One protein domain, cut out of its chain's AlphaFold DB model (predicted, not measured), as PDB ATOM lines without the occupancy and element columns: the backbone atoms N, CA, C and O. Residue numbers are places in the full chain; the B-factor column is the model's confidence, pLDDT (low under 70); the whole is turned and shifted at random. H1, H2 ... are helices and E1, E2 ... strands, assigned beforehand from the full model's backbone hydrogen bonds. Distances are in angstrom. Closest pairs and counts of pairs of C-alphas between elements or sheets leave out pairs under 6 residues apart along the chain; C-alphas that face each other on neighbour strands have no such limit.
ATOM      1  N   ARG A   3       6.244  40.612 107.906       79.38
ATOM      2  CA  ARG A   3       6.202  40.378 106.453       79.38
ATOM      3  C   ARG A   3       7.600  40.110 105.913       79.38
ATOM      4  O   ARG A   3       8.563  40.737 106.343       79.38
ATOM      5  N   GLN A   4       7.721  39.215 104.938       80.75
ATOM      6  CA  GLN A   4       9.001  38.914 104.299       80.75
ATOM      7  C   GLN A   4       9.221  39.805 103.074       80.75
ATOM      8  O   GLN A   4       8.525  39.676 102.072       80.75
ATOM      9  N   LYS A   5      10.203  40.705 103.143       81.88
ATOM     10  CA  LYS A   5      10.617  41.562 102.029       81.88
ATOM     11  C   LYS A   5      11.808  40.928 101.317       81.88
ATOM     12  O   LYS A   5      12.913  40.892 101.865       81.88
ATOM     13  N   ILE A   6      11.585  40.463 100.092       85.75
ATOM     14  CA  ILE A   6      12.660  39.992  99.216       85.75
ATOM     15  C   ILE A   6      13.520  41.186  98.801       85.75
ATOM     16  O   ILE A   6      13.012  42.263  98.477       85.75
ATOM     17  N   ARG A   7      14.835  40.984  98.809       87.06
ATOM     18  CA  ARG A   7      15.805  41.926  98.254       87.06
ATOM     19  C   ARG A   7      16.959  41.180  97.604       87.06
ATOM     20  O   ARG A   7      17.291  40.062  98.008       87.06
ATOM     21  N   PHE A   8      17.641  41.849  96.687       92.94
ATOM     22  CA  PHE A   8      18.964  41.422  96.255       92.94
ATOM     23  C   PHE A   8      19.827  42.605  95.826       92.94
ATOM     24  O   PHE A   8      19.319  43.675  95.482       92.94
ATOM     25  N   SER A   9      21.137  42.383  95.844       93.81
ATOM     26  CA  SER A   9      22.144  43.288  95.307       93.81
ATOM     27  C   SER A   9      23.238  42.454  94.651       93.81
ATOM     28  O   SER A   9      23.844  41.601  95.298       93.81
ATOM     29  N   ALA A  10      23.469  42.689  93.367       96.12
ATOM     30  CA  ALA A  10      24.500  42.033  92.578       96.12
ATOM     31  C   ALA A  10      25.334  43.091  91.856       96.12
ATOM     32  O   ALA A  10      24.827  44.159  91.499       96.12
ATOM     33  N   ARG A  11      26.615  42.805  91.649       96.62
ATOM     34  CA  ARG A  11      27.547  43.690  90.949       96.62
ATOM     35  C   ARG A  11      28.252  42.938  89.835       96.62
ATOM     36  O   ARG A  11      28.477  41.739  89.963       96.62
ATOM     37  N   ALA A  12      28.588  43.646  88.769       96.38
ATOM     38  CA  ALA A  12      29.468  43.167  87.717       96.38
ATOM     39  C   ALA A  12      30.507  44.249  87.419       96.38
ATOM     40  O   ALA A  12      30.141  45.380  87.093       96.38
ATOM     41  N   ASP A  13      31.785  43.890  87.525       94.12
ATOM     42  CA  ASP A  13      32.893  44.722  87.053       94.12
ATOM     43  C   ASP A  13      32.908  44.624  85.524       94.12
ATOM     44  O   ASP A  13      33.045  43.528  84.970       94.12
ATOM     45  N   THR A  14      32.699  45.739  84.828       92.69
ATOM     46  CA  THR A  14      32.578  45.731  83.367       92.69
ATOM     47  C   THR A  14      32.789  47.114  82.770       92.69
ATOM     48  O   THR A  14      32.420  48.122  83.368       92.69
ATOM     49  N   ASP A  15      33.339  47.144  81.558       91.31
ATOM     50  CA  ASP A  15      33.431  48.350  80.730       91.31
ATOM     51  C   ASP A  15      32.170  48.573  79.876       91.31
ATOM     52  O   ASP A  15      32.071  49.564  79.152       91.31
ATOM     53  N   GLU A  16      31.198  47.654  79.933       93.81
ATOM     54  CA  GLU A  16      29.905  47.835  79.275       93.81
ATOM     55  C   GLU A  16      29.090  48.937  79.962       93.81
ATOM     56  O   GLU A  16      29.015  49.022  81.191       93.81
ATOM     57  N   ALA A  17      28.404  49.751  79.159       91.56
ATOM     58  CA  ALA A  17      27.492  50.758  79.682       91.56
ATOM     59  C   ALA A  17      26.299  50.095  80.406       91.56
ATOM     60  O   ALA A  17      25.865  49.003  80.006       91.56
ATOM     61  N   PRO A  18      25.696  50.748  81.422       92.38
ATOM     62  CA  PRO A  18      24.542  50.209  82.146       92.38
ATOM     63  C   PRO A  18      23.394  49.748  81.238       92.38
ATOM     64  O   PRO A  18      22.750  48.746  81.532       92.38
ATOM     65  N   GLU A  19      23.167  50.417  80.105       94.94
ATOM     66  CA  GLU A  19      22.177  50.059  79.081       94.94
ATOM     67  C   GLU A  19      22.454  48.690  78.446       94.94
ATOM     68  O   GLU A  19      21.539  47.889  78.242       94.94
ATOM     69  N   GLN A  20      23.720  48.404  78.135       96.19
ATOM     70  CA  GLN A  20      24.132  47.147  77.512       96.19
ATOM     71  C   GLN A  20      23.984  45.989  78.501       96.19
ATOM     72  O   GLN A  20      23.405  44.949  78.167       96.19
ATOM     73  N   VAL A  21      24.413  46.208  79.748       96.56
ATOM     74  CA  VAL A  21      24.237  45.240  80.835       96.56
ATOM     75  C   VAL A  21      22.754  45.010  81.118       96.56
ATOM     76  O   VAL A  21      22.321  43.862  81.194       96.56
ATOM     77  N   ALA A  22      21.944  46.069  81.187       96.88
ATOM     78  CA  ALA A  22      20.498  45.973  81.369       96.88
ATOM     79  C   ALA A  22      19.829  45.171  80.242       96.88
ATOM     80  O   ALA A  22      18.981  44.326  80.514       96.88
ATOM     81  N   ALA A  23      20.254  45.343  78.988       97.00
ATOM     82  CA  ALA A  23      19.753  44.538  77.874       97.00
ATOM     83  C   ALA A  23      20.126  43.048  78.006       97.00
ATOM     84  O   ALA A  23      19.309  42.176  77.696       97.00
ATOM     85  N   ARG A  24      21.339  42.724  78.483       96.56
ATOM     86  CA  ARG A  24      21.742  41.333  78.775       96.56
ATOM     87  C   ARG A  24      20.909  40.734  79.905       96.56
ATOM     88  O   ARG A  24      20.393  39.629  79.746       96.56
ATOM     89  N   VAL A  25      20.759  41.462  81.013       97.00
ATOM     90  CA  VAL A  25      19.951  41.047  82.172       97.00
ATOM     91  C   VAL A  25      18.490  40.868  81.764       97.00
ATOM     92  O   VAL A  25      17.888  39.852  82.094       97.00
ATOM     93  N   GLY A  26      17.943  41.792  80.975       96.81
ATOM     94  CA  GLY A  26      16.588  41.706  80.442       96.81
ATOM     95  C   GLY A  26      16.357  40.424  79.645       96.81
ATOM     96  O   GLY A  26      15.434  39.668  79.937       96.81
ATOM     97  N   ARG A  27      17.261  40.086  78.716       96.19
ATOM     98  CA  ARG A  27      17.200  38.803  77.990       96.19
ATOM     99  C   ARG A  27      17.357  37.586  78.907       96.19
ATOM    100  O   ARG A  27      16.707  36.569  78.678       96.19
ATOM    101  N   ALA A  28      18.217  37.670  79.921       95.00
ATOM    102  CA  ALA A  28      18.439  36.579  80.867       95.00
ATOM    103  C   ALA A  28      17.199  36.287  81.725       95.00
ATOM    104  O   ALA A  28      16.920  35.116  81.984       95.00
ATOM    105  N   LEU A  29      16.473  37.334  82.129       94.69
ATOM    106  CA  LEU A  29      15.311  37.266  83.021       94.69
ATOM    107  C   LEU A  29      13.958  37.311  82.291       94.69
ATOM    108  O   LEU A  29      12.922  37.152  82.930       94.69
ATOM    109  N   GLY A  30      13.950  37.523  80.973       94.88
ATOM    110  CA  GLY A  30      12.724  37.648  80.183       94.88
ATOM    111  C   GLY A  30      11.962  38.954  80.433       94.88
ATOM    112  O   GLY A  30      10.736  38.961  80.386       94.88
ATOM    113  N   CYS A  31      12.666  40.052  80.714       95.56
ATOM    114  CA  CYS A  31      12.079  41.375  80.923       95.56
ATOM    115  C   CYS A  31      12.754  42.448  80.056       95.56
ATOM    116  O   CYS A  31      13.836  42.245  79.503       95.56
ATOM    117  N   THR A  32      12.114  43.611  79.948       96.88
ATOM    118  CA  THR A  32      12.654  44.764  79.219       96.88
ATOM    119  C   THR A  32      12.926  45.887  80.200       96.88
ATOM    120  O   THR A  32      12.048  46.273  80.970       96.88
ATOM    121  N   PHE A  33      14.146  46.410  80.155       97.50
ATOM    122  CA  PHE A  33      14.524  47.596  80.904       97.50
ATOM    123  C   PHE A  33      14.166  48.858  80.126       97.50
ATOM    124  O   PHE A  33      14.300  48.905  78.903       97.50
ATOM    125  N   ALA A  34      13.741  49.882  80.854       96.81
ATOM    126  CA  ALA A  34      13.518  51.223  80.344       96.81
ATOM    127  C   ALA A  34      14.310  52.233  81.176       96.81
ATOM    128  O   ALA A  34      14.626  51.988  82.342       96.81
ATOM    129  N   ARG A  35      14.593  53.398  80.594       96.31
ATOM    130  CA  ARG A  35      15.199  54.501  81.337       96.31
ATOM    131  C   ARG A  35      14.266  54.929  82.470       96.31
ATOM    132  O   ARG A  35      13.082  55.166  82.250       96.31
ATOM    133  N   GLY A  36      14.825  55.062  83.660       94.06
ATOM    134  CA  GLY A  36      14.133  55.526  84.850       94.06
ATOM    135  C   GLY A  36      15.133  56.039  85.873       94.06
ATOM    136  O   GLY A  36      16.223  56.498  85.524       94.06
ATOM    137  N   GLU A  37      14.759  55.943  87.142       89.69
ATOM    138  CA  GLU A  37      15.590  56.416  88.240       89.69
ATOM    139  C   GLU A  37      15.577  55.445  89.416       89.69
ATOM    140  O   GLU A  37      14.559  54.823  89.739       89.69
ATOM    141  N   PHE A  38      16.723  55.368  90.085       87.19
ATOM    142  CA  PHE A  38      16.884  54.713  91.373       87.19
ATOM    143  C   PHE A  38      17.623  55.669  92.304       87.19
ATOM    144  O   PHE A  38      18.721  56.117  91.984       87.19
ATOM    145  N   GLN A  39      17.015  56.010  93.444       84.38
ATOM    146  CA  GLN A  39      17.587  56.952  94.419       84.38
ATOM    147  C   GLN A  39      18.043  58.283  93.786       84.38
ATOM    148  O   GLN A  39      19.144  58.756  94.053       84.38
ATOM    149  N   ARG A  40      17.191  58.881  92.935       82.94
ATOM    150  CA  ARG A  40      17.458  60.142  92.206       82.94
ATOM    151  C   ARG A  40      18.647  60.082  91.237       82.94
ATOM    152  O   ARG A  40      19.151  61.118  90.816       82.94
ATOM    153  N   ARG A  41      19.109  58.881  90.878       82.94
ATOM    154  CA  ARG A  41      20.149  58.675  89.864       82.94
ATOM    155  C   ARG A  41      19.557  58.038  88.614       82.94
ATOM    156  O   ARG A  41      18.710  57.150  88.756       82.94
ATOM    157  N   PRO A  42      20.022  58.430  87.414       89.94
ATOM    158  CA  PRO A  42      19.662  57.747  86.181       89.94
ATOM    159  C   PRO A  42      19.942  56.248  86.293       89.94
ATOM    160  O   PRO A  42      21.030  55.832  86.696       89.94
ATOM    161  N   ALA A  43      18.947  55.444  85.944       95.19
ATOM    162  CA  ALA A  43      19.022  53.995  86.003       95.19
ATOM    163  C   ALA A  43      18.271  53.371  84.827       95.19
ATOM    164  O   ALA A  43      17.401  53.990  84.210       95.19
ATOM    165  N   GLN A  44      18.572  52.108  84.562       97.56
ATOM    166  CA  GLN A  44      17.720  51.249  83.755       97.56
ATOM    167  C   GLN A  44      16.823  50.468  84.716       97.56
ATOM    168  O   GLN A  44      17.326  49.787  85.607       97.56
ATOM    169  N   VAL A  45      15.506  50.546  84.555       96.38
ATOM    170  CA  VAL A  45      14.520  49.958  85.472       96.38
ATOM    171  C   VAL A  45      13.633  48.960  84.731       96.38
ATOM    172  O   VAL A  45      13.217  49.211  83.602       96.38
ATOM    173  N   ALA A  46      13.327  47.835  85.371       96.25
ATOM    174  CA  ALA A  46      12.375  46.838  84.889       96.25
ATOM    175  C   ALA A  46      11.562  46.263  86.055       96.25
ATOM    176  O   ALA A  46      11.924  46.431  87.221       96.25
ATOM    177  N   SER A  47      10.499  45.528  85.734       93.50
ATOM    178  CA  SER A  47       9.739  44.746  86.710       93.50
ATOM    179  C   SER A  47       9.757  43.273  86.324       93.50
ATOM    180  O   SER A  47       9.449  42.924  85.185       93.50
ATOM    181  N   VAL A  48      10.127  42.402  87.263       91.50
ATOM    182  CA  VAL A  48      10.152  40.946  87.064       91.50
ATOM    183  C   VAL A  48      10.001  40.235  88.409       91.50
ATOM    184  O   VAL A  48      10.515  40.702  89.420       91.50
ATOM    185  N   PHE A  49       9.258  39.126  88.444       84.50
ATOM    186  CA  PHE A  49       8.983  38.350  89.667       84.50
ATOM    187  C   PHE A  49       8.364  39.162  90.825       84.50
ATOM    188  O   PHE A  49       8.647  38.901  91.990       84.50
ATOM    189  N   GLY A  50       7.545  40.177  90.518       85.19
ATOM    190  CA  GLY A  50       6.976  41.079  91.535       85.19
ATOM    191  C   GLY A  50       7.991  42.052  92.157       85.19
ATOM    192  O   GLY A  50       7.668  42.766  93.106       85.19
ATOM    193  N   LEU A  51       9.214  42.100  91.622       88.56
ATOM    194  CA  LEU A  51      10.261  43.025  92.030       88.56
ATOM    195  C   LEU A  51      10.413  44.136  90.996       88.56
ATOM    196  O   LEU A  51      10.417  43.879  89.791       88.56
ATOM    197  N   LYS A  52      10.615  45.357  91.483       92.25
ATOM    198  CA  LYS A  52      11.189  46.450  90.713       92.25
ATOM    199  C   LYS A  52      12.699  46.288  90.793       92.25
ATOM    200  O   LYS A  52      13.276  46.301  91.881       92.25
ATOM    201  N   ILE A  53      13.332  46.111  89.644       95.38
ATOM    202  CA  ILE A  53      14.778  45.954  89.541       95.38
ATOM    203  C   ILE A  53      15.386  47.163  88.845       95.38
ATOM    204  O   ILE A  53      14.801  47.714  87.916       95.38
ATOM    205  N   SER A  54      16.555  47.587  89.312       96.00
ATOM    206  CA  SER A  54      17.276  48.747  88.788       96.00
ATOM    207  C   SER A  54      18.729  48.377  88.522       96.00
ATOM    208  O   SER A  54      19.398  47.852  89.411       96.00
ATOM    209  N   ALA A  55      19.206  48.651  87.310       96.38
ATOM    210  CA  ALA A  55      20.604  48.565  86.914       96.38
ATOM    211  C   ALA A  55      21.194  49.981  86.843       96.38
ATOM    212  O   ALA A  55      20.681  50.839  86.119       96.38
ATOM    213  N   ILE A  56      22.245  50.232  87.622       94.38
ATOM    214  CA  ILE A  56      22.867  51.550  87.793       94.38
ATOM    215  C   ILE A  56      24.381  51.405  87.634       94.38
ATOM    216  O   ILE A  56      24.970  50.468  88.176       94.38
ATOM    217  N   GLY A  57      25.019  52.337  86.927       92.44
ATOM    218  CA  GLY A  57      26.479  52.458  86.928       92.44
ATOM    219  C   GLY A  57      26.971  53.071  88.241       92.44
ATOM    220  O   GLY A  57      26.454  54.098  88.677       92.44
ATOM    221  N   VAL A  58      27.953  52.444  88.881       88.88
ATOM    222  CA  VAL A  58      28.579  52.918  90.122       88.88
ATOM    223  C   VAL A  58      30.099  52.796  90.038       88.88
ATOM    224  O   VAL A  58      30.629  51.934  89.337       88.88
ATOM    225  N   SER A  59      30.804  53.642  90.787       85.25
ATOM    226  CA  SER A  59      32.251  53.518  90.960       85.25
ATOM    227  C   SER A  59      32.563  52.390  91.944       85.25
ATOM    228  O   SER A  59      32.102  52.400  93.088       85.25
ATOM    229  N   GLY A  60      33.332  51.407  91.491       82.75
ATOM    230  CA  GLY A  60      33.844  50.311  92.305       82.75
ATOM    231  C   GLY A  60      35.128  50.670  93.048       82.75
ATOM    232  O   GLY A  60      35.775  51.687  92.784       82.75
ATOM    233  N   ALA A  61      35.528  49.788  93.966       82.62
ATOM    234  CA  ALA A  61      36.811  49.904  94.650       82.62
ATOM    235  C   ALA A  61      37.971  49.909  93.634       82.62
ATOM    236  O   ALA A  61      37.971  49.144  92.667       82.62
ATOM    237  N   GLY A  62      38.952  50.791  93.844       81.19
ATOM    238  CA  GLY A  62      40.085  50.952  92.926       81.19
ATOM    239  C   GLY A  62      39.741  51.647  91.601       81.19
ATOM    240  O   GLY A  62      40.469  51.469  90.631       81.19
ATOM    241  N   GLY A  63      38.640  52.406  91.538       80.38
ATOM    242  CA  GLY A  63      38.263  53.185  90.349       80.38
ATOM    243  C   GLY A  63      37.644  52.358  89.220       80.38
ATOM    244  O   GLY A  63      37.560  52.826  88.088       80.38
ATOM    245  N   LYS A  64      37.223  51.125  89.510       86.50
ATOM    246  CA  LYS A  64      36.595  50.241  88.526       86.50
ATOM    247  C   LYS A  64      35.212  50.742  88.112       86.50
ATOM    248  O   LYS A  64      34.462  51.255  88.940       86.50
ATOM    249  N   ASN A  65      34.841  50.486  86.859       88.56
ATOM    250  CA  ASN A  65      33.464  50.624  86.398       88.56
ATOM    251  C   ASN A  65      32.655  49.404  86.842       88.56
ATOM    252  O   ASN A  65      33.021  48.261  86.555       88.56
ATOM    253  N   VAL A  66      31.565  49.647  87.567       93.12
ATOM    254  CA  VAL A  66      30.712  48.586  88.096       93.12
ATOM    255  C   VAL A  66      29.270  48.856  87.714       93.12
ATOM    256  O   VAL A  66      28.755  49.952  87.919       93.12
ATOM    257  N   VAL A  67      28.578  47.834  87.221       95.81
ATOM    258  CA  VAL A  67      27.118  47.868  87.132       95.81
ATOM    259  C   VAL A  67      26.534  47.163  88.343       95.81
ATOM    260  O   VAL A  67      26.794  45.989  88.604       95.81
ATOM    261  N   LYS A  68      25.723  47.905  89.092       95.62
ATOM    262  CA  LYS A  68      24.957  47.431  90.238       95.62
ATOM    263  C   LYS A  68      23.544  47.094  89.786       95.62
ATOM    264  O   LYS A  68      22.849  47.957  89.260       95.62
ATOM    265  N   LEU A  69      23.107  45.866  90.051       96.31
ATOM    266  CA  LEU A  69      21.723  45.439  89.903       96.31
ATOM    267  C   LEU A  69      21.108  45.230  91.285       96.31
ATOM    268  O   LEU A  69      21.585  44.414  92.075       96.31
ATOM    269  N   VAL A  70      20.032  45.951  91.571       94.62
ATOM    270  CA  VAL A  70      19.279  45.835  92.824       94.62
ATOM    271  C   VAL A  70      17.824  45.528  92.549       94.62
ATOM    272  O   VAL A  70      17.277  45.981  91.548       94.62
ATOM    273  N   GLY A  71      17.200  44.781  93.456       91.19
ATOM    274  CA  GLY A  71      15.771  44.501  93.417       91.19
ATOM    275  C   GLY A  71      15.087  44.810  94.737       91.19
ATOM    276  O   GLY A  71      15.593  44.461  95.808       91.19
ATOM    277  N   GLU A  72      13.914  45.422  94.640       83.12
ATOM    278  CA  GLU A  72      12.997  45.656  95.749       83.12
ATOM    279  C   GLU A  72      11.568  45.263  95.369       83.12
ATOM    280  O   GLU A  72      11.219  45.207  94.194       83.12
ATOM    281  N   VAL A  73      10.737  44.965  96.366       82.69
ATOM    282  CA  VAL A  73       9.314  44.655  96.156       82.69
ATOM    283  C   VAL A  73       8.627  45.840  95.470       82.69
ATOM    284  O   VAL A  73       8.729  46.962  95.959       82.69
ATOM    285  N   ALA A  74       7.953  45.584  94.343       70.69
ATOM    286  CA  ALA A  74       7.336  46.625  93.514       70.69
ATOM    287  C   ALA A  74       5.998  47.151  94.063       70.69
ATOM    288  O   ALA A  74       5.536  48.207  93.641       70.69
ATOM    289  N   GLU A  75       5.346  46.399  94.949       73.31
ATOM    290  CA  GLU A  75       3.986  46.679  95.400       73.31
ATOM    291  C   GLU A  75       3.966  47.687  96.559       73.31
ATOM    292  O   GLU A  75       4.400  47.379  97.668       73.31
ATOM    293  N   GLU A  76       3.416  48.883  96.325       65.19
ATOM    294  CA  GLU A  76       3.288  49.934  97.349       65.19
ATOM    295  C   GLU A  76       2.411  49.496  98.532       65.19
ATOM    296  O   GLU A  76       2.738  49.781  99.682       65.19
ATOM    297  N   GLY A  77       1.354  48.711  98.283       61.66
ATOM    298  CA  GLY A  77       0.491  48.140  99.327       61.66
ATOM    299  C   GLY A  77       1.223  47.193 100.287       61.66
ATOM    300  O   GLY A  77       0.778  46.969 101.415       61.66
ATOM    301  N   PHE A  78       2.396  46.694  99.889       67.88
ATOM    302  CA  PHE A  78       3.255  45.902 100.760       67.88
ATOM    303  C   PHE A  78       3.834  46.725 101.918       67.88
ATOM    304  O   PHE A  78       4.172  46.139 102.951       67.88
ATOM    305  N   LEU A  79       3.918  48.055 101.759       63.81
ATOM    306  CA  LEU A  79       4.467  48.979 102.751       63.81
ATOM    307  C   LEU A  79       3.518  49.247 103.931       63.81
ATOM    308  O   LEU A  79       3.988  49.626 105.002       63.81
ATOM    309  N   TYR A  80       2.218  48.982 103.760       68.25
ATOM    310  CA  TYR A  80       1.174  49.351 104.717       68.25
ATOM    311  C   TYR A  80       0.490  48.129 105.345       68.25
ATOM    312  O   TYR A  80       0.252  47.101 104.697       68.25
ATOM    313  N   ALA A  81       0.139  48.223 106.627       69.06
ATOM    314  CA  ALA A  81      -0.699  47.240 107.305       69.06
ATOM    315  C   ALA A  81      -2.121  47.226 106.694       69.06
ATOM    316  O   ALA A  81      -2.520  48.198 106.057       69.06
ATOM    317  N   PRO A  82      -2.937  46.173 106.906       66.19
ATOM    318  CA  PRO A  82      -4.309  46.110 106.378       66.19
ATOM    319  C   PRO A  82      -5.227  47.283 106.785       66.19
ATOM    320  O   PRO A  82      -6.272  47.468 106.172       66.19
ATOM    321  N   GLY A  83      -4.847  48.071 107.802       66.38
ATOM    322  CA  GLY A  83      -5.528  49.300 108.230       66.38
ATOM    323  C   GLY A  83      -4.877  50.608 107.755       66.38
ATOM    324  O   GLY A  83      -5.246  51.665 108.251       66.38
ATOM    325  N   GLY A  84      -3.895  50.549 106.850       65.12
ATOM    326  CA  GLY A  84      -3.193  51.721 106.313       65.12
ATOM    327  C   GLY A  84      -2.109  52.312 107.221       65.12
ATOM    328  O   GLY A  84      -1.515  53.317 106.851       65.12
ATOM    329  N   SER A  85      -1.838  51.716 108.388       71.06
ATOM    330  CA  SER A  85      -0.734  52.139 109.255       71.06
ATOM    331  C   SER A  85       0.618  51.611 108.767       71.06
ATOM    332  O   SER A  85       0.698  50.545 108.149       71.06
ATOM    333  N   ASP A  86       1.686  52.323 109.117       65.06
ATOM    334  CA  ASP A  86       3.076  51.950 108.811       65.06
ATOM    335  C   ASP A  86       3.652  50.911 109.803       65.06
ATOM    336  O   ASP A  86       4.833  50.563 109.739       65.06
ATOM    337  N   ASP A  87       2.819  50.375 110.706       67.12
ATOM    338  CA  ASP A  87       3.186  49.386 111.731       67.12
ATOM    339  C   ASP A  87       3.339  47.975 111.136       67.12
ATOM    340  O   ASP A  87       2.600  47.031 111.443       67.12
ATOM    341  N   VAL A  88       4.311  47.821 110.240       70.31
ATOM    342  CA  VAL A  88       4.655  46.551 109.601       70.31
ATOM    343  C   VAL A  88       6.103  46.203 109.924       70.31
ATOM    344  O   VAL A  88       7.041  46.879 109.508       70.31
ATOM    345  N   GLU A  89       6.309  45.094 110.631       76.44
ATOM    346  CA  GLU A  89       7.650  44.542 110.813       76.44
ATOM    347  C   GLU A  89       8.090  43.788 109.555       76.44
ATOM    348  O   GLU A  89       7.377  42.904 109.070       76.44
ATOM    349  N   TYR A  90       9.293  44.083 109.059       78.12
ATOM    350  CA  TYR A  90       9.859  43.412 107.889       78.12
ATOM    351  C   TYR A  90      10.992  42.461 108.263       78.12
ATOM    352  O   TYR A  90      11.984  42.843 108.881       78.12
ATOM    353  N   GLU A  91      10.897  41.226 107.788       83.94
ATOM    354  CA  GLU A  91      12.026  40.314 107.672       83.94
ATOM    355  C   GLU A  91      12.627  40.425 106.275       83.94
ATOM    356  O   GLU A  91      11.923  40.282 105.280       83.94
ATOM    357  N   ARG A  92      13.931  40.690 106.175       83.62
ATOM    358  CA  ARG A  92      14.608  40.762 104.877       83.62
ATOM    359  C   ARG A  92      15.041  39.370 104.448       83.62
ATOM    360  O   ARG A  92      15.868  38.758 105.117       83.62
ATOM    361  N   VAL A  93      14.540  38.927 103.303       88.12
ATOM    362  CA  VAL A  93      14.986  37.698 102.647       88.12
ATOM    363  C   VAL A  93      15.965  38.088 101.546       88.12
ATOM    364  O   VAL A  93      15.589  38.725 100.562       88.12
ATOM    365  N   ASP A  94      17.239  37.765 101.749       89.50
ATOM    366  CA  ASP A  94      18.312  38.091 100.814       89.50
ATOM    367  C   ASP A  94      18.512  36.952  99.810       89.50
ATOM    368  O   ASP A  94      18.914  35.852 100.187       89.50
ATOM    369  N   ILE A  95      18.235  37.216  98.532       92.25
ATOM    370  CA  ILE A  95      18.382  36.227  97.453       92.25
ATOM    371  C   ILE A  95      19.595  36.504  96.553       92.25
ATOM    372  O   ILE A  95      19.691  35.953  95.458       92.25
ATOM    373  N   SER A  96      20.536  37.349  96.993       94.38
ATOM    374  CA  SER A  96      21.632  37.834  96.140       94.38
ATOM    375  C   SER A  96      22.505  36.719  95.567       94.38
ATOM    376  O   SER A  96      22.915  36.820  94.418       94.38
ATOM    377  N   ALA A  97      22.762  35.646  96.324       94.81
ATOM    378  CA  ALA A  97      23.554  34.513  95.832       94.81
ATOM    379  C   ALA A  97      22.894  33.837  94.617       94.81
ATOM    380  O   ALA A  97      23.532  33.673  93.584       94.81
ATOM    381  N   TYR A  98      21.589  33.560  94.697       93.75
ATOM    382  CA  TYR A  98      20.839  32.928  93.609       93.75
ATOM    383  C   TYR A  98      20.793  33.800  92.351       93.75
ATOM    384  O   TYR A  98      20.926  33.300  91.236       93.75
ATOM    385  N   VAL A  99      20.616  35.113  92.530       94.81
ATOM    386  CA  VAL A  99      20.598  36.064  91.411       94.81
ATOM    387  C   VAL A  99      21.977  36.155  90.757       94.81
ATOM    388  O   VAL A  99      22.063  36.140  89.534       94.81
ATOM    389  N   VAL A 100      23.051  36.198  91.548       96.81
ATOM    390  CA  VAL A 100      24.431  36.206  91.042       96.81
ATOM    391  C   VAL A 100      24.729  34.965  90.203       96.81
ATOM    392  O   VAL A 100      25.224  35.103  89.083       96.81
ATOM    393  N   ASP A 101      24.389  33.776  90.700       96.00
ATOM    394  CA  ASP A 101      24.652  32.521  89.989       96.00
ATOM    395  C   ASP A 101      23.876  32.470  88.666       96.00
ATOM    396  O   ASP A 101      24.445  32.205  87.603       96.00
ATOM    397  N   LEU A 102      22.583  32.811  88.708       95.19
ATOM    398  CA  LEU A 102      21.725  32.861  87.526       95.19
ATOM    399  C   LEU A 102      22.269  33.830  86.470       95.19
ATOM    400  O   LEU A 102      22.367  33.475  85.294       95.19
ATOM    401  N   LEU A 103      22.603  35.058  86.873       96.31
ATOM    402  CA  LEU A 103      23.076  36.079  85.945       96.31
ATOM    403  C   LEU A 103      24.445  35.723  85.375       96.31
ATOM    404  O   LEU A 103      24.632  35.856  84.169       96.31
ATOM    405  N   THR A 104      25.360  35.187  86.185       96.25
ATOM    406  CA  THR A 104      26.665  34.713  85.700       96.25
ATOM    407  C   THR A 104      26.495  33.671  84.599       96.25
ATOM    408  O   THR A 104      27.059  33.819  83.514       96.25
ATOM    409  N   ILE A 105      25.637  32.670  84.822       95.69
ATOM    410  CA  ILE A 105      25.366  31.609  83.842       95.69
ATOM    411  C   ILE A 105      24.709  32.169  82.573       95.69
ATOM    412  O   ILE A 105      25.041  31.757  81.462       95.69
ATOM    413  N   ARG A 106      23.746  33.088  82.712       96.31
ATOM    414  CA  ARG A 106      22.893  33.526  81.593       96.31
ATOM    415  C   ARG A 106      23.456  34.698  80.797       96.31
ATOM    416  O   ARG A 106      23.135  34.812  79.616       96.31
ATOM    417  N   THR A 107      24.254  35.572  81.407       95.00
ATOM    418  CA  THR A 107      24.825  36.751  80.734       95.00
ATOM    419  C   THR A 107      26.292  36.576  80.363       95.00
ATOM    420  O   THR A 107      26.784  37.359  79.545       95.00
ATOM    421  N   GLY A 108      26.986  35.601  80.966       93.19
ATOM    422  CA  GLY A 108      28.428  35.394  80.813       93.19
ATOM    423  C   GLY A 108      29.286  36.495  81.447       93.19
ATOM    424  O   GLY A 108      30.481  36.555  81.183       93.19
ATOM    425  N   LEU A 109      28.684  37.380  82.250       94.81
ATOM    426  CA  LEU A 109      29.412  38.406  83.001       94.81
ATOM    427  C   LEU A 109      29.763  37.855  84.388       94.81
ATOM    428  O   LEU A 109      28.962  37.100  84.941       94.81
ATOM    429  N   PRO A 110      30.913  38.232  84.969       94.19
ATOM    430  CA  PRO A 110      31.311  37.781  86.296       94.19
ATOM    431  C   PRO A 110      30.527  38.541  87.372       94.19
ATOM    432  O   PRO A 110      31.026  39.498  87.965       94.19
ATOM    433  N   TRP A 111      29.274  38.146  87.610       97.06
ATOM    434  CA  TRP A 111      28.478  38.743  88.678       97.06
ATOM    435  C   TRP A 111      28.977  38.273  90.043       97.06
ATOM    436  O   TRP A 111      29.411  37.136  90.214       97.06
ATOM    437  N   TYR A 112      28.882  39.145  91.040       96.69
ATOM    438  CA  TYR A 112      29.268  38.835  92.410       96.69
ATOM    439  C   TYR A 112      28.386  39.554  93.431       96.69
ATOM    440  O   TYR A 112      27.665  40.514  93.132       96.69
ATOM    441  N   ARG A 113      28.432  39.056  94.672       95.94
ATOM    442  CA  ARG A 113      27.793  39.713  95.815       95.94
ATOM    443  C   ARG A 113      28.691  40.849  96.305       95.94
ATOM    444  O   ARG A 113      29.861  40.582  96.565       95.94
ATOM    445  N   PRO A 114      28.160  42.065  96.496       92.19
ATOM    446  CA  PRO A 114      28.947  43.191  96.985       92.19
ATOM    447  C   PRO A 114      29.564  42.897  98.354       92.19
ATOM    448  O   PRO A 114      28.892  42.414  99.272       92.19
ATOM    449  N   THR A 115      30.837  43.236  98.488       91.69
ATOM    450  CA  THR A 115      31.603  43.187  99.738       91.69
ATOM    451  C   THR A 115      31.369  44.443 100.599       91.69
ATOM    452  O   THR A 115      30.727  45.404 100.171       91.69
ATOM    453  N   PRO A 116      31.869  44.502 101.844       90.88
ATOM    454  CA  PRO A 116      31.869  45.751 102.609       90.88
ATOM    455  C   PRO A 116      32.648  46.896 101.933       90.88
ATOM    456  O   PRO A 116      32.220  48.049 102.004       90.88
ATOM    457  N   GLU A 117      33.752  46.583 101.255       89.00
ATOM    458  CA  GLU A 117      34.608  47.542 100.534       89.00
ATOM    459  C   GLU A 117      33.879  48.145  99.334       89.00
ATOM    460  O   GLU A 117      33.893  49.355  99.119       89.00
ATOM    461  N   ASP A 118      33.132  47.313  98.620       89.50
ATOM    462  CA  ASP A 118      32.216  47.705  97.556       89.50
ATOM    463  C   ASP A 118      31.206  48.772  97.997       89.50
ATOM    464  O   ASP A 118      30.948  49.748  97.282       89.50
ATOM    465  N   TYR A 119      30.611  48.589  99.175       87.75
ATOM    466  CA  TYR A 119      29.693  49.568  99.752       87.75
ATOM    467  C   TYR A 119      30.416  50.818 100.260       87.75
ATOM    468  O   TYR A 119      29.827  51.899 100.281       87.75
ATOM    469  N   ALA A 120      31.668  50.699 100.705       86.69
ATOM    470  CA  ALA A 120      32.478  51.850 101.086       86.69
ATOM    471  C   ALA A 120      32.795  52.728  99.865       86.69
ATOM    472  O   ALA A 120      32.484  53.915  99.905       86.69
ATOM    473  N   ALA A 121      33.273  52.132  98.769       85.81
ATOM    474  CA  ALA A 121      33.576  52.832  97.520       85.81
ATOM    475  C   ALA A 121      32.340  53.537  96.933       85.81
ATOM    476  O   ALA A 121      32.397  54.709  96.565       85.81
ATOM    477  N   GLU A 122      31.182  52.864  96.929       84.62
ATOM    478  CA  GLU A 122      29.928  53.467  96.459       84.62
ATOM    479  C   GLU A 122      29.520  54.680  97.317       84.62
ATOM    480  O   GLU A 122      29.061  55.694  96.785       84.62
ATOM    481  N   ARG A 123      29.682  54.600  98.646       82.75
ATOM    482  CA  ARG A 123      29.363  55.709  99.563       82.75
ATOM    483  C   ARG A 123      30.318  56.882  99.404       82.75
ATOM    484  O   ARG A 123      29.864  58.019  99.444       82.75
ATOM    485  N   GLU A 124      31.605  56.617  99.228       80.81
ATOM    486  CA  GLU A 124      32.615  57.647  98.988       80.81
ATOM    487  C   GLU A 124      32.325  58.413  97.692       80.81
ATOM    488  O   GLU A 124      32.197  59.635  97.717       80.81
ATOM    489  N   ALA A 125      32.075  57.693  96.595       75.00
ATOM    490  CA  ALA A 125      31.682  58.298  95.325       75.00
ATOM    491  C   ALA A 125      30.360  59.077  95.431       75.00
ATOM    492  O   ALA A 125      30.193  60.121  94.807       75.00
ATOM    493  N   SER A 126      29.419  58.585  96.242       71.62
ATOM    494  CA  SER A 126      28.136  59.253  96.464       71.62
ATOM    495  C   SER A 126      28.268  60.560  97.236       71.62
ATOM    496  O   SER A 126      27.607  61.522  96.868       71.62
ATOM    497  N   ARG A 127      29.144  60.613  98.246       66.19
ATOM    498  CA  ARG A 127      29.460  61.856  98.965       66.19
ATOM    499  C   ARG A 127      30.109  62.881  98.044       66.19
ATOM    500  O   ARG A 127      29.664  64.015  98.015       66.19
ATOM    501  N   GLY A 128      31.074  62.459  97.223       60.06
ATOM    502  CA  GLY A 128      31.697  63.356  96.245       60.06
ATOM    503  C   GLY A 128      30.703  63.923  95.220       60.06
ATOM    504  O   GLY A 128      30.844  65.067  94.799       60.06
ATOM    505  N   LEU A 129      29.680  63.148  94.845       56.03
ATOM    506  CA  LEU A 129      28.578  63.600  93.986       56.03
ATOM    507  C   LEU A 129      27.644  64.595  94.689       56.03
ATOM    508  O   LEU A 129      27.284  65.595  94.075       56.03
ATOM    509  N   ASP A 130      27.269  64.340  95.945       53.47
ATOM    510  CA  ASP A 130      26.438  65.255  96.741       53.47
ATOM    511  C   ASP A 130      27.169  66.584  97.009       53.47
ATOM    512  O   ASP A 130      26.573  67.652  96.872       53.47
ATOM    513  N   ASP A 131      28.475  66.537  97.295       51.81
ATOM    514  CA  ASP A 131      29.318  67.725  97.472       51.81
ATOM    515  C   ASP A 131      29.431  68.539  96.164       51.81
ATOM    516  O   ASP A 131      29.404  69.772  96.185       51.81
ATOM    517  N   TRP A 132      29.516  67.862  95.009       46.47
ATOM    518  CA  TRP A 132      29.631  68.492  93.685       46.47
ATOM    519  C   TRP A 132      28.313  69.073  93.152       46.47
ATOM    520  O   TRP A 132      28.325  70.089  92.459       46.47
ATOM    521  N   LEU A 133      27.169  68.472  93.495       46.41
ATOM    522  CA  LEU A 133      25.831  68.948  93.112       46.41
ATOM    523  C   LEU A 133      25.329  70.126  93.967       46.41
ATOM    524  O   LEU A 133      24.167  70.515  93.853       46.41
ATOM    525  N   GLY A 134      26.212  70.722  94.770       41.00
ATOM    526  CA  GLY A 134      25.884  71.789  95.701       41.00
ATOM    527  C   GLY A 134      25.424  71.190  97.016       41.00
ATOM    528  O   GLY A 134      24.222  71.054  97.257       41.00
TER     529      GLY A 134
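This is residues 3 to 134 of the 142 residues of an uncharacterized protein of Amycolatopsis sp. A23 (UniProt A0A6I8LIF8). A strongly twisted wall of six strands has two helices, H1 and H3, over one face, set nearly at right angles to each other where they meet. The last helix, H4, meets the sheet beside E4 with its earlier residues, and residues 127 to 134 stick out as an arm, while the link from H2 to E6 lies at one end of the longest axis. The printed part has 132 residues, with six named strands and four named helices in the order E1 H1 E2 E3 E4 E5 H2 E6 H3 H4, and its class is mixed, helices and strands. The sheet runs E2 E3 E4 E5 E1 E6 and is mixed, with E1 and E6 its parallel pair. The whole is compact, with a radius of gyration of the C-alphas of 15.5 A and spans of 47 by 39 by 27 A.

E1, residues 3 to 13, is staggered: its residues 3 to 7 pair with E6, residues 89 to 94, and its residues 8 to 13 with E5, residues 65 to 73. E1 and E6 are parallel at 35 degrees, with N 5 and O 91 within hydrogen-bond range at 2.8 A. E1 and E5 are antiparallel at 167 degrees, with N 10 and O 69 2.9 A apart. H1, residues 18 to 29, is on the sheet at a height of 8.1 A, over E4, residues 51 to 59. On the local plane it stands at 32 degrees to E4, only just slantwise to the strands; their closest C-alphas, those of Pro 18 and Gly 57, are 5.6 A apart. E2, residues 34 to 38, and E3, residues 41 to 48, form a hairpin, with N 36 and O 43 2.8 A apart. E3 bends by 51 degrees at residue 44. E3 and E4 are a hairpin too, with N 46 and O 53 2.9 A apart, as are E4 and E5, with N 54 and O 70 2.8 A apart. E2 E3 E4 E5 form a meander, each strand the antiparallel neighbour of the one before. H2, residues 76 to 79, only grazes the sheet with its residues 78 to 79. H3, residues 96 to 107, is on the same face as H1, which gives two layers, helices on one face of a sheet. It lies over E1 at a height of 8.6 A and, at 29 degrees on the local plane, runs only just along the strands; the closest C-alphas, those of Phe 8 and Ser 96, are 4.5 A apart. Residues 24 to 28 of H1 alone touch residues 103 to 107 of H3 alone, about perpendicular at 84 degrees, with the C-alphas of Ala 28 and Arg 106 closest at 5.4 A. Residues 111 to 112 pair with residues 11 to 12 of E1, antiparallel. H4, residues 116 to 132, only grazes the sheet with its residues 118 to 126; its closest C-alpha pair with E4 is Glu 122 and Ser 59, 6.0 A. H4 is apart from H1, H2 and H3. In H1, H3 and H4 every O i to N i+4 pair is within hydrogen-bond range; H2 is too short for such a pair.

E1 begins at C-alpha 3, (6.202, 40.378, 106.453), and is 33.3 A long. H1 is 15.9 A long, E3 20.5 A, E4 24.4 A and E5 26.7 A. E6 is 16.0 A long and H3 15.8 A. H4, 24.5 A long, runs from C-alpha 116 at (31.869, 45.751, 102.609) to C-alpha 132 at (29.631, 68.492, 93.685).

The two C-alphas farthest apart, those of Gly 62 and Gly 83, are 48.1 A apart. The printed part, residues 3 to 134, has no cut and no long link; H2 to E6 and H3 to H4 are short links, the others tight. The mean pLDDT of the printed part is 86.0, and it is under 70 at residues 76 to 84, 86 to 87 and 127 to 134.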